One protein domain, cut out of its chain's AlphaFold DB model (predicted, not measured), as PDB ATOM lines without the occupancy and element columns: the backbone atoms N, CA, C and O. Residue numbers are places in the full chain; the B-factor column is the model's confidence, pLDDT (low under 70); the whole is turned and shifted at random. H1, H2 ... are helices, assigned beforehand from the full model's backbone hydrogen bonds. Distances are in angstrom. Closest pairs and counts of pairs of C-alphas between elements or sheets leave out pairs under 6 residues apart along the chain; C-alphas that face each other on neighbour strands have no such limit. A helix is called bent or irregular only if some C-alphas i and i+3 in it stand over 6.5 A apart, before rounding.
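AT A GLANCE: This is residues 224 to 321 of the 347 residues of the protein "PITX2" of Sepia pharaonis (UniProt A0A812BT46). Two long helices, H1 and then H2, lie side by side and run opposite ways, joined at one end by a loop to make a long, narrow U. The two arms are loosely spaced, and the longer one, H2, sticks out at the open end with residues 311 to 321, while residues 262 to 268 stand free at the loop end. The printed part has 98 residues, with two named helices, no named strand, and the class all helix. The whole is an extended rod, with a radius of gyration of the C-alphas of 23.0 A and spans of 82 by 21 by 8 A.

IN THESE COORDINATES: H1 is residues 224 to 263, 57.7 A from first to last C-alpha, beginning at C-alpha 224 at (6.993, 38.419, -7.918). A short link of 7 residues follows. H2 is residues 271 to 321, 73.9 A long, from C-alpha 271 at (17.311, 28.085, 47.350) to C-alpha 321 at (11.609, 49.861, -22.989). H2 has a kink of 31 degrees near residue 314, and it is irregular, but only just: C-alphas 313 and 316 are 6.7 A apart.

HOW THE PARTS SIT: H1 and H2 are close but not clearly touching, with 1 pair of C-alphas within 8 A. The closest C-alphas, those of Phe 239 and Leu 292, are 7.8 A apart. Their lines stand at a shallow tilt of 5 degrees, opposite ways, and their centres are 16.1 A apart. Every O i to N i+4 pair of H1 is within hydrogen-bond range; in H2 45 of 47 are.

THE WHOLE: The two C-alphas farthest apart, those of Pro 267 and Phe 321, are 81.9 A apart. The printed part has no cut. The mean pLDDT of the printed part is 73.9, and residues 264 to 269, 310 to 311 and 313 to 321 are under 70.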
ATOM      1  N   LEU A 224       5.814  38.512  -8.787       73.44
ATOM      2  CA  LEU A 224       6.993  38.419  -7.918       73.44
ATOM      3  C   LEU A 224       6.820  39.247  -6.636       73.44
ATOM      4  O   LEU A 224       7.134  38.755  -5.554       73.44
ATOM      5  N   LEU A 225       6.265  40.462  -6.731       74.19
ATOM      6  CA  LEU A 225       5.952  41.290  -5.563       74.19
ATOM      7  C   LEU A 225       4.916  40.604  -4.658       74.19
ATOM      8  O   LEU A 225       5.125  40.517  -3.453       74.19
ATOM      9  N   SER A 226       3.837  40.068  -5.236       75.81
ATOM     10  CA  SER A 226       2.797  39.319  -4.519       75.81
ATOM     11  C   SER A 226       3.364  38.079  -3.820       75.81
ATOM     12  O   SER A 226       3.101  37.856  -2.637       75.81
ATOM     13  N   PHE A 227       4.222  37.317  -4.507       75.94
ATOM     14  CA  PHE A 227       4.911  36.170  -3.921       75.94
ATOM     15  C   PHE A 227       5.847  36.567  -2.764       75.94
ATOM     16  O   PHE A 227       5.809  35.943  -1.705       75.94
ATOM     17  N   LEU A 228       6.647  37.625  -2.928       74.56
ATOM     18  CA  LEU A 228       7.529  38.144  -1.876       74.56
ATOM     19  C   LEU A 228       6.741  38.644  -0.654       74.56
ATOM     20  O   LEU A 228       7.137  38.380   0.481       74.56
ATOM     21  N   LEU A 229       5.605  39.311  -0.872       77.69
ATOM     22  CA  LEU A 229       4.733  39.816   0.192       77.69
ATOM     23  C   LEU A 229       4.033  38.660   0.931       77.69
ATOM     24  O   LEU A 229       3.962  38.674   2.160       77.69
ATOM     25  N   PHE A 230       3.614  37.610   0.216       79.12
ATOM     26  CA  PHE A 230       3.147  36.357   0.819       79.12
ATOM     27  C   PHE A 230       4.239  35.685   1.665       79.12
ATOM     28  O   PHE A 230       3.973  35.283   2.797       79.12
ATOM     29  N   LEU A 231       5.473  35.607   1.156       76.62
ATOM     30  CA  LEU A 231       6.608  35.010   1.863       76.62
ATOM     31  C   LEU A 231       6.954  35.786   3.151       76.62
ATOM     32  O   LEU A 231       7.176  35.179   4.200       76.62
ATOM     33  N   LEU A 232       6.933  37.122   3.087       78.12
ATOM     34  CA  LEU A 232       7.090  38.014   4.238       78.12
ATOM     35  C   LEU A 232       5.973  37.795   5.270       78.12
ATOM     36  O   LEU A 232       6.253  37.618   6.455       78.12
ATOM     37  N   TYR A 233       4.712  37.781   4.828       77.50
ATOM     38  CA  TYR A 233       3.557  37.588   5.706       77.50
ATOM     39  C   TYR A 233       3.573  36.205   6.371       77.50
ATOM     40  O   TYR A 233       3.304  36.096   7.567       77.50
ATOM     41  N   PHE A 234       3.960  35.161   5.634       77.25
ATOM     42  CA  PHE A 234       4.172  33.822   6.179       77.25
ATOM     43  C   PHE A 234       5.265  33.811   7.255       77.25
ATOM     44  O   PHE A 234       5.047  33.251   8.331       77.25
ATOM     45  N   PHE A 235       6.407  34.466   7.015       73.81
ATOM     46  CA  PHE A 235       7.478  34.538   8.009       73.81
ATOM     47  C   PHE A 235       7.032  35.299   9.269       73.81
ATOM     48  O   PHE A 235       7.261  34.831  10.383       73.81
ATOM     49  N   LEU A 236       6.341  36.433   9.113       76.00
ATOM     50  CA  LEU A 236       5.783  37.206  10.232       76.00
ATOM     51  C   LEU A 236       4.728  36.411  11.017       76.00
ATOM     52  O   LEU A 236       4.730  36.441  12.248       76.00
ATOM     53  N   PHE A 237       3.866  35.661  10.328       79.69
ATOM     54  CA  PHE A 237       2.906  34.754  10.956       79.69
ATOM     55  C   PHE A 237       3.617  33.650  11.748       79.69
ATOM     56  O   PHE A 237       3.286  33.426  12.911       79.69
ATOM     57  N   PHE A 238       4.627  33.003  11.162       75.19
ATOM     58  CA  PHE A 238       5.407  31.954  11.821       75.19
ATOM     59  C   PHE A 238       6.167  32.489  13.043       75.19
ATOM     60  O   PHE A 238       6.132  31.868  14.104       75.19
ATOM     61  N   PHE A 239       6.778  33.672  12.932       75.31
ATOM     62  CA  PHE A 239       7.439  34.375  14.034       75.31
ATOM     63  C   PHE A 239       6.460  34.720  15.168       75.31
ATOM     64  O   PHE A 239       6.757  34.477  16.339       75.31
ATOM     65  N   SER A 240       5.276  35.243  14.832       75.25
ATOM     66  CA  SER A 240       4.213  35.559  15.795       75.25
ATOM     67  C   SER A 240       3.689  34.299  16.493       75.25
ATOM     68  O   SER A 240       3.591  34.262  17.721       75.25
ATOM     69  N   PHE A 241       3.450  33.225  15.733       77.62
ATOM     70  CA  PHE A 241       3.050  31.921  16.260       77.62
ATOM     71  C   PHE A 241       4.106  31.345  17.212       77.62
ATOM     72  O   PHE A 241       3.763  30.974  18.332       77.62
ATOM     73  N   PHE A 242       5.385  31.335  16.820       75.25
ATOM     74  CA  PHE A 242       6.484  30.895  17.686       75.25
ATOM     75  C   PHE A 242       6.569  31.739  18.960       75.25
ATOM     76  O   PHE A 242       6.621  31.189  20.057       75.25
ATOM     77  N   THR A 243       6.521  33.066  18.840       74.81
ATOM     78  CA  THR A 243       6.591  33.977  19.992       74.81
ATOM     79  C   THR A 243       5.430  33.736  20.961       74.81
ATOM     80  O   THR A 243       5.653  33.613  22.167       74.81
ATOM     81  N   SER A 244       4.204  33.592  20.452       73.88
ATOM     82  CA  SER A 244       3.007  33.293  21.251       73.88
ATOM     83  C   SER A 244       3.070  31.906  21.904       73.88
ATOM     84  O   SER A 244       2.805  31.762  23.102       73.88
ATOM     85  N   PHE A 245       3.502  30.885  21.156       76.31
ATOM     86  CA  PHE A 245       3.679  29.526  21.666       76.31
ATOM     87  C   PHE A 245       4.711  29.476  22.795       76.31
ATOM     88  O   PHE A 245       4.408  28.979  23.877       76.31
ATOM     89  N   PHE A 246       5.901  30.046  22.596       75.00
ATOM     90  CA  PHE A 246       6.915  30.070  23.647       75.00
ATOM     91  C   PHE A 246       6.456  30.893  24.853       75.00
ATOM     92  O   PHE A 246       6.588  30.424  25.978       75.00
ATOM     93  N   THR A 247       5.836  32.058  24.653       76.69
ATOM     94  CA  THR A 247       5.324  32.875  25.769       76.69
ATOM     95  C   THR A 247       4.265  32.128  26.591       76.69
ATOM     96  O   THR A 247       4.338  32.124  27.818       76.69
ATOM     97  N   SER A 248       3.323  31.435  25.945       74.50
ATOM     98  CA  SER A 248       2.278  30.651  26.631       74.50
ATOM     99  C   SER A 248       2.809  29.368  27.284       74.50
ATOM    100  O   SER A 248       2.394  29.039  28.398       74.50
ATOM    101  N   PHE A 249       3.769  28.682  26.652       77.25
ATOM    102  CA  PHE A 249       4.477  27.541  27.234       77.25
ATOM    103  C   PHE A 249       5.248  27.952  28.493       77.25
ATOM    104  O   PHE A 249       5.054  27.355  29.552       77.25
ATOM    105  N   PHE A 250       6.058  29.014  28.415       74.38
ATOM    106  CA  PHE A 250       6.793  29.534  29.566       74.38
ATOM    107  C   PHE A 250       5.843  30.024  30.666       74.38
ATOM    108  O   PHE A 250       6.037  29.647  31.817       74.38
ATOM    109  N   ALA A 251       4.782  30.773  30.350       77.56
ATOM    110  CA  ALA A 251       3.797  31.201  31.351       77.56
ATOM    111  C   ALA A 251       3.152  30.006  32.082       77.56
ATOM    112  O   ALA A 251       3.071  29.996  33.311       77.56
ATOM    113  N   SER A 252       2.765  28.962  31.342       75.94
ATOM    114  CA  SER A 252       2.192  27.730  31.908       75.94
ATOM    115  C   SER A 252       3.206  26.958  32.762       75.94
ATOM    116  O   SER A 252       2.865  26.428  33.822       75.94
ATOM    117  N   PHE A 253       4.473  26.931  32.343       76.88
ATOM    118  CA  PHE A 253       5.580  26.340  33.097       76.88
ATOM    119  C   PHE A 253       5.871  27.101  34.401       76.88
ATOM    120  O   PHE A 253       5.998  26.492  35.458       76.88
ATOM    121  N   PHE A 254       5.899  28.435  34.366       77.00
ATOM    122  CA  PHE A 254       6.068  29.261  35.563       77.00
ATOM    123  C   PHE A 254       4.894  29.113  36.542       77.00
ATOM    124  O   PHE A 254       5.122  29.009  37.746       77.00
ATOM    125  N   LEU A 255       3.650  29.044  36.049       78.44
ATOM    126  CA  LEU A 255       2.468  28.814  36.888       78.44
ATOM    127  C   LEU A 255       2.476  27.424  37.539       78.44
ATOM    128  O   LEU A 255       2.201  27.312  38.733       78.44
ATOM    129  N   THR A 256       2.832  26.376  36.792       78.19
ATOM    130  CA  THR A 256       2.950  25.012  37.343       78.19
ATOM    131  C   THR A 256       4.101  24.889  38.337       78.19
ATOM    132  O   THR A 256       3.919  24.284  39.391       78.19
ATOM    133  N   LEU A 257       5.246  25.526  38.072       75.94
ATOM    134  CA  LEU A 257       6.351  25.630  39.026       75.94
ATOM    135  C   LEU A 257       5.902  26.344  40.312       75.94
ATOM    136  O   LEU A 257       6.139  25.839  41.406       75.94
ATOM    137  N   PHE A 258       5.210  27.482  40.198       77.62
ATOM    138  CA  PHE A 258       4.715  28.247  41.345       77.62
ATOM    139  C   PHE A 258       3.680  27.468  42.170       77.62
ATOM    140  O   PHE A 258       3.756  27.453  43.401       77.62
ATOM    141  N   GLN A 259       2.750  26.767  41.511       79.38
ATOM    142  CA  GLN A 259       1.810  25.861  42.176       79.38
ATOM    143  C   GLN A 259       2.534  24.707  42.875       79.38
ATOM    144  O   GLN A 259       2.203  24.402  44.018       79.38
ATOM    145  N   PHE A 260       3.540  24.105  42.232       75.12
ATOM    146  CA  PHE A 260       4.344  23.043  42.834       75.12
ATOM    147  C   PHE A 260       5.063  23.540  44.088       75.12
ATOM    148  O   PHE A 260       4.907  22.920  45.131       75.12
ATOM    149  N   ILE A 261       5.745  24.692  44.026       75.25
ATOM    150  CA  ILE A 261       6.407  25.334  45.177       75.25
ATOM    151  C   ILE A 261       5.406  25.611  46.314       75.25
ATOM    152  O   ILE A 261       5.713  25.378  47.481       75.25
ATOM    153  N   SER A 262       4.201  26.082  45.977       76.00
ATOM    154  CA  SER A 262       3.158  26.438  46.953       76.00
ATOM    155  C   SER A 262       2.500  25.220  47.615       76.00
ATOM    156  O   SER A 262       2.091  25.296  48.772       76.00
ATOM    157  N   LEU A 263       2.381  24.102  46.892       74.88
ATOM    158  CA  LEU A 263       1.852  22.828  47.401       74.88
ATOM    159  C   LEU A 263       2.930  21.985  48.093       74.88
ATOM    160  O   LEU A 263       2.617  21.186  48.977       74.88
ATOM    161  N   SER A 264       4.195  22.148  47.705       65.69
ATOM    162  CA  SER A 264       5.327  21.471  48.317       65.69
ATOM    163  C   SER A 264       5.633  22.096  49.676       65.69
ATOM    164  O   SER A 264       6.486  22.974  49.800       65.69
ATOM    165  N   SER A 265       5.006  21.576  50.729       57.66
ATOM    166  CA  SER A 265       5.412  21.777  52.127       57.66
ATOM    167  C   SER A 265       6.738  21.057  52.451       57.66
ATOM    168  O   SER A 265       6.878  20.403  53.481       57.66
ATOM    169  N   PHE A 266       7.724  21.169  51.555       55.62
ATOM    170  CA  PHE A 266       9.071  20.617  51.675       55.62
ATOM    171  C   PHE A 266      10.004  21.673  52.292       55.62
ATOM    172  O   PHE A 266      10.439  22.584  51.586       55.62
ATOM    173  N   PRO A 267      10.375  21.563  53.581       57.44
ATOM    174  CA  PRO A 267      11.138  22.594  54.289       57.44
ATOM    175  C   PRO A 267      12.646  22.602  53.958       57.44
ATOM    176  O   PRO A 267      13.442  23.093  54.755       57.44
ATOM    177  N   SER A 268      13.079  22.005  52.840       61.25
ATOM    178  CA  SER A 268      14.491  21.643  52.625       61.25
ATOM    179  C   SER A 268      15.014  21.687  51.183       61.25
ATOM    180  O   SER A 268      16.172  21.328  50.965       61.25
ATOM    181  N   LEU A 269      14.237  22.144  50.192       64.06
ATOM    182  CA  LEU A 269      14.787  22.383  48.850       64.06
ATOM    183  C   LEU A 269      15.748  23.589  48.904       64.06
ATOM    184  O   LEU A 269      15.302  24.684  49.253       64.06
ATOM    185  N   PRO A 270      17.052  23.441  48.589       73.12
ATOM    186  CA  PRO A 270      17.987  24.542  48.768       73.12
ATOM    187  C   PRO A 270      17.670  25.680  47.784       73.12
ATOM    188  O   PRO A 270      17.602  25.417  46.577       73.12
ATOM    189  N   PRO A 271      17.567  26.947  48.235       73.38
ATOM    190  CA  PRO A 271      17.311  28.085  47.350       73.38
ATOM    191  C   PRO A 271      18.212  28.182  46.095       73.38
ATOM    192  O   PRO A 271      17.678  28.565  45.049       73.38
ATOM    193  N   PRO A 272      19.516  27.801  46.091       79.25
ATOM    194  CA  PRO A 272      20.311  27.842  44.858       79.25
ATOM    195  C   PRO A 272      19.827  26.904  43.740       79.25
ATOM    196  O   PRO A 272      20.030  27.233  42.574       79.25
ATOM    197  N   PHE A 273      19.169  25.774  44.038       75.06
ATOM    198  CA  PHE A 273      18.704  24.851  42.987       75.06
ATOM    199  C   PHE A 273      17.585  25.459  42.139       75.06
ATOM    200  O   PHE A 273      17.599  25.347  40.913       75.06
ATOM    201  N   LEU A 274      16.640  26.143  42.785       74.88
ATOM    202  CA  LEU A 274      15.523  26.799  42.107       74.88
ATOM    203  C   LEU A 274      16.014  27.983  41.265       74.88
ATOM    204  O   LEU A 274      15.593  28.139  40.120       74.88
ATOM    205  N   PHE A 275      16.971  28.758  41.788       78.44
ATOM    206  CA  PHE A 275      17.631  29.822  41.032       78.44
ATOM    207  C   PHE A 275      18.369  29.281  39.798       78.44
ATOM    208  O   PHE A 275      18.185  29.808  38.703       78.44
ATOM    209  N   PHE A 276      19.150  28.205  39.942       78.88
ATOM    210  CA  PHE A 276      19.877  27.590  38.826       78.88
ATOM    211  C   PHE A 276      18.931  27.062  37.736       78.88
ATOM    212  O   PHE A 276      19.180  27.251  36.546       78.88
ATOM    213  N   PHE A 277      17.815  26.451  38.135       76.19
ATOM    214  CA  PHE A 277      16.797  25.945  37.216       76.19
ATOM    215  C   PHE A 277      16.097  27.081  36.451       76.19
ATOM    216  O   PHE A 277      16.018  27.036  35.224       76.19
ATOM    217  N   LEU A 278      15.673  28.145  37.145       78.75
ATOM    218  CA  LEU A 278      15.108  29.338  36.502       78.75
ATOM    219  C   LEU A 278      16.108  30.021  35.561       78.75
ATOM    220  O   LEU A 278      15.738  30.408  34.452       78.75
ATOM    221  N   PHE A 279      17.373  30.126  35.971       80.06
ATOM    222  CA  PHE A 279      18.445  30.683  35.149       80.06
ATOM    223  C   PHE A 279      18.674  29.860  33.873       80.06
ATOM    224  O   PHE A 279      18.778  30.435  32.792       80.06
ATOM    225  N   PHE A 280      18.676  28.526  33.965       81.12
ATOM    226  CA  PHE A 280      18.787  27.644  32.800       81.12
ATOM    227  C   PHE A 280      17.620  27.830  31.815       81.12
ATOM    228  O   PHE A 280      17.843  27.964  30.612       81.12
ATOM    229  N   PHE A 281      16.382  27.907  32.311       77.56
ATOM    230  CA  PHE A 281      15.203  28.149  31.473       77.56
ATOM    231  C   PHE A 281      15.197  29.547  30.837       77.56
ATOM    232  O   PHE A 281      14.844  29.683  29.664       77.56
ATOM    233  N   PHE A 282      15.642  30.574  31.565       80.56
ATOM    234  CA  PHE A 282      15.830  31.922  31.023       80.56
ATOM    235  C   PHE A 282      16.916  31.955  29.935       80.56
ATOM    236  O   PHE A 282      16.707  32.546  28.875       80.56
ATOM    237  N   LEU A 283      18.043  31.271  30.153       81.12
ATOM    238  CA  LEU A 283      19.120  31.144  29.169       81.12
ATOM    239  C   LEU A 283      18.640  30.416  27.903       81.12
ATOM    240  O   LEU A 283      18.952  30.853  26.797       81.12
ATOM    241  N   LEU A 284      17.841  29.352  28.048       80.06
ATOM    242  CA  LEU A 284      17.229  28.632  26.928       80.06
ATOM    243  C   LEU A 284      16.275  29.534  26.124       80.06
ATOM    244  O   LEU A 284      16.354  29.561  24.896       80.06
ATOM    245  N   TYR A 285      15.410  30.296  26.806       80.44
ATOM    246  CA  TYR A 285      14.521  31.274  26.167       80.44
ATOM    247  C   TYR A 285      15.316  32.334  25.398       80.44
ATOM    248  O   TYR A 285      15.029  32.595  24.231       80.44
ATOM    249  N   PHE A 286      16.349  32.900  26.025       80.56
ATOM    250  CA  PHE A 286      17.207  33.911  25.415       80.56
ATOM    251  C   PHE A 286      17.965  33.368  24.196       80.56
ATOM    252  O   PHE A 286      17.997  34.025  23.157       80.56
ATOM    253  N   LEU A 287      18.520  32.154  24.280       77.56
ATOM    254  CA  LEU A 287      19.213  31.496  23.168       77.56
ATOM    255  C   LEU A 287      18.265  31.238  21.987       77.56
ATOM    256  O   LEU A 287      18.629  31.482  20.837       77.56
ATOM    257  N   LEU A 288      17.041  30.777  22.263       78.44
ATOM    258  CA  LEU A 288      16.030  30.529  21.237       78.44
ATOM    259  C   LEU A 288      15.532  31.834  20.597       78.44
ATOM    260  O   LEU A 288      15.411  31.903  19.375       78.44
ATOM    261  N   TYR A 289      15.307  32.882  21.394       79.19
ATOM    262  CA  TYR A 289      14.965  34.213  20.891       79.19
ATOM    263  C   TYR A 289      16.092  34.789  20.021       79.19
ATOM    264  O   TYR A 289      15.839  35.246  18.908       79.19
ATOM    265  N   PHE A 290      17.346  34.684  20.469       78.06
ATOM    266  CA  PHE A 290      18.520  35.091  19.697       78.06
ATOM    267  C   PHE A 290      18.624  34.330  18.369       78.06
ATOM    268  O   PHE A 290      18.825  34.950  17.326       78.06
ATOM    269  N   PHE A 291      18.422  33.008  18.376       75.31
ATOM    270  CA  PHE A 291      18.414  32.194  17.158       75.31
ATOM    271  C   PHE A 291      17.288  32.608  16.196       75.31
ATOM    272  O   PHE A 291      17.523  32.741  14.996       75.31
ATOM    273  N   LEU A 292      16.087  32.882  16.715       77.50
ATOM    274  CA  LEU A 292      14.942  33.349  15.930       77.50
ATOM    275  C   LEU A 292      15.205  34.734  15.306       77.50
ATOM    276  O   LEU A 292      14.947  34.931  14.119       77.50
ATOM    277  N   CYS A 293      15.774  35.671  16.070       78.62
ATOM    278  CA  CYS A 293      16.187  36.989  15.581       78.62
ATOM    279  C   CYS A 293      17.316  36.902  14.545       78.62
ATOM    280  O   CYS A 293      17.263  37.599  13.532       78.62
ATOM    281  N   PHE A 294      18.306  36.031  14.751       75.19
ATOM    282  CA  PHE A 294      19.370  35.776  13.779       75.19
ATOM    283  C   PHE A 294      18.804  35.201  12.475       75.19
ATOM    284  O   PHE A 294      19.167  35.661  11.392       75.19
ATOM    285  N   PHE A 295      17.871  34.248  12.555       75.06
ATOM    286  CA  PHE A 295      17.234  33.662  11.375       75.06
ATOM    287  C   PHE A 295      16.376  34.690  10.621       75.06
ATOM    288  O   PHE A 295      16.501  34.806   9.404       75.06
ATOM    289  N   LEU A 296      15.581  35.499  11.334       77.56
ATOM    290  CA  LEU A 296      14.822  36.624  10.771       77.56
ATOM    291  C   LEU A 296      15.747  37.654  10.098       77.56
ATOM    292  O   LEU A 296      15.465  38.091   8.986       77.56
ATOM    293  N   SER A 297      16.866  38.014  10.733       77.06
ATOM    294  CA  SER A 297      17.841  38.969  10.192       77.06
ATOM    295  C   SER A 297      18.504  38.457   8.908       77.06
ATOM    296  O   SER A 297      18.518  39.170   7.905       77.06
ATOM    297  N   ASN A 298      18.969  37.201   8.889       72.50
ATOM    298  CA  ASN A 298      19.518  36.581   7.680       72.50
ATOM    299  C   ASN A 298      18.461  36.471   6.574       72.50
ATOM    300  O   ASN A 298      18.754  36.762   5.417       72.50
ATOM    301  N   PHE A 299      17.226  36.106   6.920       76.44
ATOM    302  CA  PHE A 299      16.126  36.014   5.965       76.44
ATOM    303  C   PHE A 299      15.791  37.375   5.337       76.44
ATOM    304  O   PHE A 299      15.701  37.471   4.114       76.44
ATOM    305  N   ILE A 300      15.700  38.443   6.139       77.88
ATOM    306  CA  ILE A 300      15.522  39.823   5.655       77.88
ATOM    307  C   ILE A 300      16.715  40.263   4.794       77.88
ATOM    308  O   ILE A 300      16.515  40.892   3.757       77.88
ATOM    309  N   SER A 301      17.946  39.909   5.172       77.12
ATOM    310  CA  SER A 301      19.149  40.229   4.392       77.12
ATOM    311  C   SER A 301      19.148  39.538   3.025       77.12
ATOM    312  O   SER A 301      19.408  40.184   2.012       77.12
ATOM    313  N   VAL A 302      18.822  38.243   2.968       75.62
ATOM    314  CA  VAL A 302      18.702  37.484   1.710       75.62
ATOM    315  C   VAL A 302      17.539  38.008   0.864       75.62
ATOM    316  O   VAL A 302      17.685  38.147  -0.348       75.62
ATOM    317  N   TYR A 303      16.415  38.366   1.490       74.50
ATOM    318  CA  TYR A 303      15.272  38.998   0.830       74.50
ATOM    319  C   TYR A 303      15.658  40.340   0.191       74.50
ATOM    320  O   TYR A 303      15.377  40.558  -0.986       74.50
ATOM    321  N   LEU A 304      16.340  41.223   0.932       75.25
ATOM    322  CA  LEU A 304      16.814  42.516   0.428       75.25
ATOM    323  C   LEU A 304      17.849  42.346  -0.687       75.25
ATOM    324  O   LEU A 304      17.750  43.030  -1.703       75.25
ATOM    325  N   ALA A 305      18.791  41.412  -0.538       76.06
ATOM    326  CA  ALA A 305      19.770  41.102  -1.574       76.06
ATOM    327  C   ALA A 305      19.091  40.591  -2.855       76.06
ATOM    328  O   ALA A 305      19.372  41.104  -3.934       76.06
ATOM    329  N   PHE A 306      18.141  39.656  -2.746       73.06
ATOM    330  CA  PHE A 306      17.379  39.151  -3.891       73.06
ATOM    331  C   PHE A 306      16.535  40.249  -4.553       73.06
ATOM    332  O   PHE A 306      16.552  40.383  -5.776       73.06
ATOM    333  N   PHE A 307      15.842  41.071  -3.760       73.44
ATOM    334  CA  PHE A 307      15.067  42.212  -4.247       73.44
ATOM    335  C   PHE A 307      15.960  43.213  -4.994       73.44
ATOM    336  O   PHE A 307      15.638  43.611  -6.112       73.44
ATOM    337  N   PHE A 308      17.117  43.566  -4.430       72.31
ATOM    338  CA  PHE A 308      18.074  44.484  -5.048       72.31
ATOM    339  C   PHE A 308      18.705  43.897  -6.320       72.31
ATOM    340  O   PHE A 308      18.801  44.594  -7.332       72.31
ATOM    341  N   SER A 309      19.073  42.612  -6.321       71.25
ATOM    342  CA  SER A 309      19.554  41.904  -7.516       71.25
ATOM    343  C   SER A 309      18.494  41.858  -8.619       71.25
ATOM    344  O   SER A 309      18.802  42.156  -9.769       71.25
ATOM    345  N   PHE A 310      17.239  41.555  -8.278       68.81
ATOM    346  CA  PHE A 310      16.134  41.533  -9.235       68.81
ATOM    347  C   PHE A 310      15.841  42.925  -9.812       68.81
ATOM    348  O   PHE A 310      15.630  43.062 -11.020       68.81
ATOM    349  N   PHE A 311      15.852  43.968  -8.976       66.88
ATOM    350  CA  PHE A 311      15.695  45.342  -9.451       66.88
ATOM    351  C   PHE A 311      16.857  45.735 -10.362       66.88
ATOM    352  O   PHE A 311      16.605  46.141 -11.490       66.88
ATOM    353  N   THR A 312      18.111  45.542  -9.946       72.44
ATOM    354  CA  THR A 312      19.287  45.897 -10.765       72.44
ATOM    355  C   THR A 312      19.382  45.115 -12.079       72.44
ATOM    356  O   THR A 312      19.775  45.704 -13.084       72.44
ATOM    357  N   SER A 313      18.955  43.846 -12.136       69.06
ATOM    358  CA  SER A 313      18.900  43.084 -13.396       69.06
ATOM    359  C   SER A 313      17.746  43.503 -14.313       69.06
ATOM    360  O   SER A 313      17.880  43.455 -15.536       69.06
ATOM    361  N   SER A 314      16.608  43.911 -13.745       64.19
ATOM    362  CA  SER A 314      15.396  44.253 -14.510       64.19
ATOM    363  C   SER A 314      15.362  45.719 -14.955       64.19
ATOM    364  O   SER A 314      14.779  46.037 -15.991       64.19
ATOM    365  N   PHE A 315      16.018  46.615 -14.210       61.59
ATOM    366  CA  PHE A 315      16.089  48.046 -14.506       61.59
ATOM    367  C   PHE A 315      16.612  48.375 -15.913       61.59
ATOM    368  O   PHE A 315      15.944  49.153 -16.592       61.59
ATOM    369  N   PRO A 316      17.725  47.799 -16.424       65.19
ATOM    370  CA  PRO A 316      18.199  48.113 -17.775       65.19
ATOM    371  C   PRO A 316      17.214  47.676 -18.868       65.19
ATOM    372  O   PRO A 316      17.072  48.384 -19.865       65.19
ATOM    373  N   PHE A 317      16.470  46.578 -18.676       59.25
ATOM    374  CA  PHE A 317      15.401  46.179 -19.600       59.25
ATOM    375  C   PHE A 317      14.228  47.166 -19.569       59.25
ATOM    376  O   PHE A 317      13.733  47.565 -20.624       59.25
ATOM    377  N   PHE A 318      13.821  47.614 -18.379       56.62
ATOM    378  CA  PHE A 318      12.748  48.601 -18.214       56.62
ATOM    379  C   PHE A 318      13.128  49.974 -18.786       56.62
ATOM    380  O   PHE A 318      12.324  50.609 -19.469       56.62
ATOM    381  N   LEU A 319      14.372  50.408 -18.567       59.16
ATOM    382  CA  LEU A 319      14.917  51.649 -19.114       59.16
ATOM    383  C   LEU A 319      15.028  51.578 -20.645       59.16
ATOM    384  O   LEU A 319      14.690  52.543 -21.320       59.16
ATOM    385  N   SER A 320      15.414  50.422 -21.198       59.84
ATOM    386  CA  SER A 320      15.435  50.188 -22.651       59.84
ATOM    387  C   SER A 320      14.035  50.224 -23.275       59.84
ATOM    388  O   SER A 320      13.878  50.717 -24.388       59.84
ATOM    389  N   PHE A 321      13.009  49.755 -22.557       55.78
ATOM    390  CA  PHE A 321      11.609  49.861 -22.989       55.78
ATOM    391  C   PHE A 321      11.073  51.299 -22.909       55.78
ATOM    392  O   PHE A 321      10.350  51.732 -23.802       55.78
TER     393      PHE A 321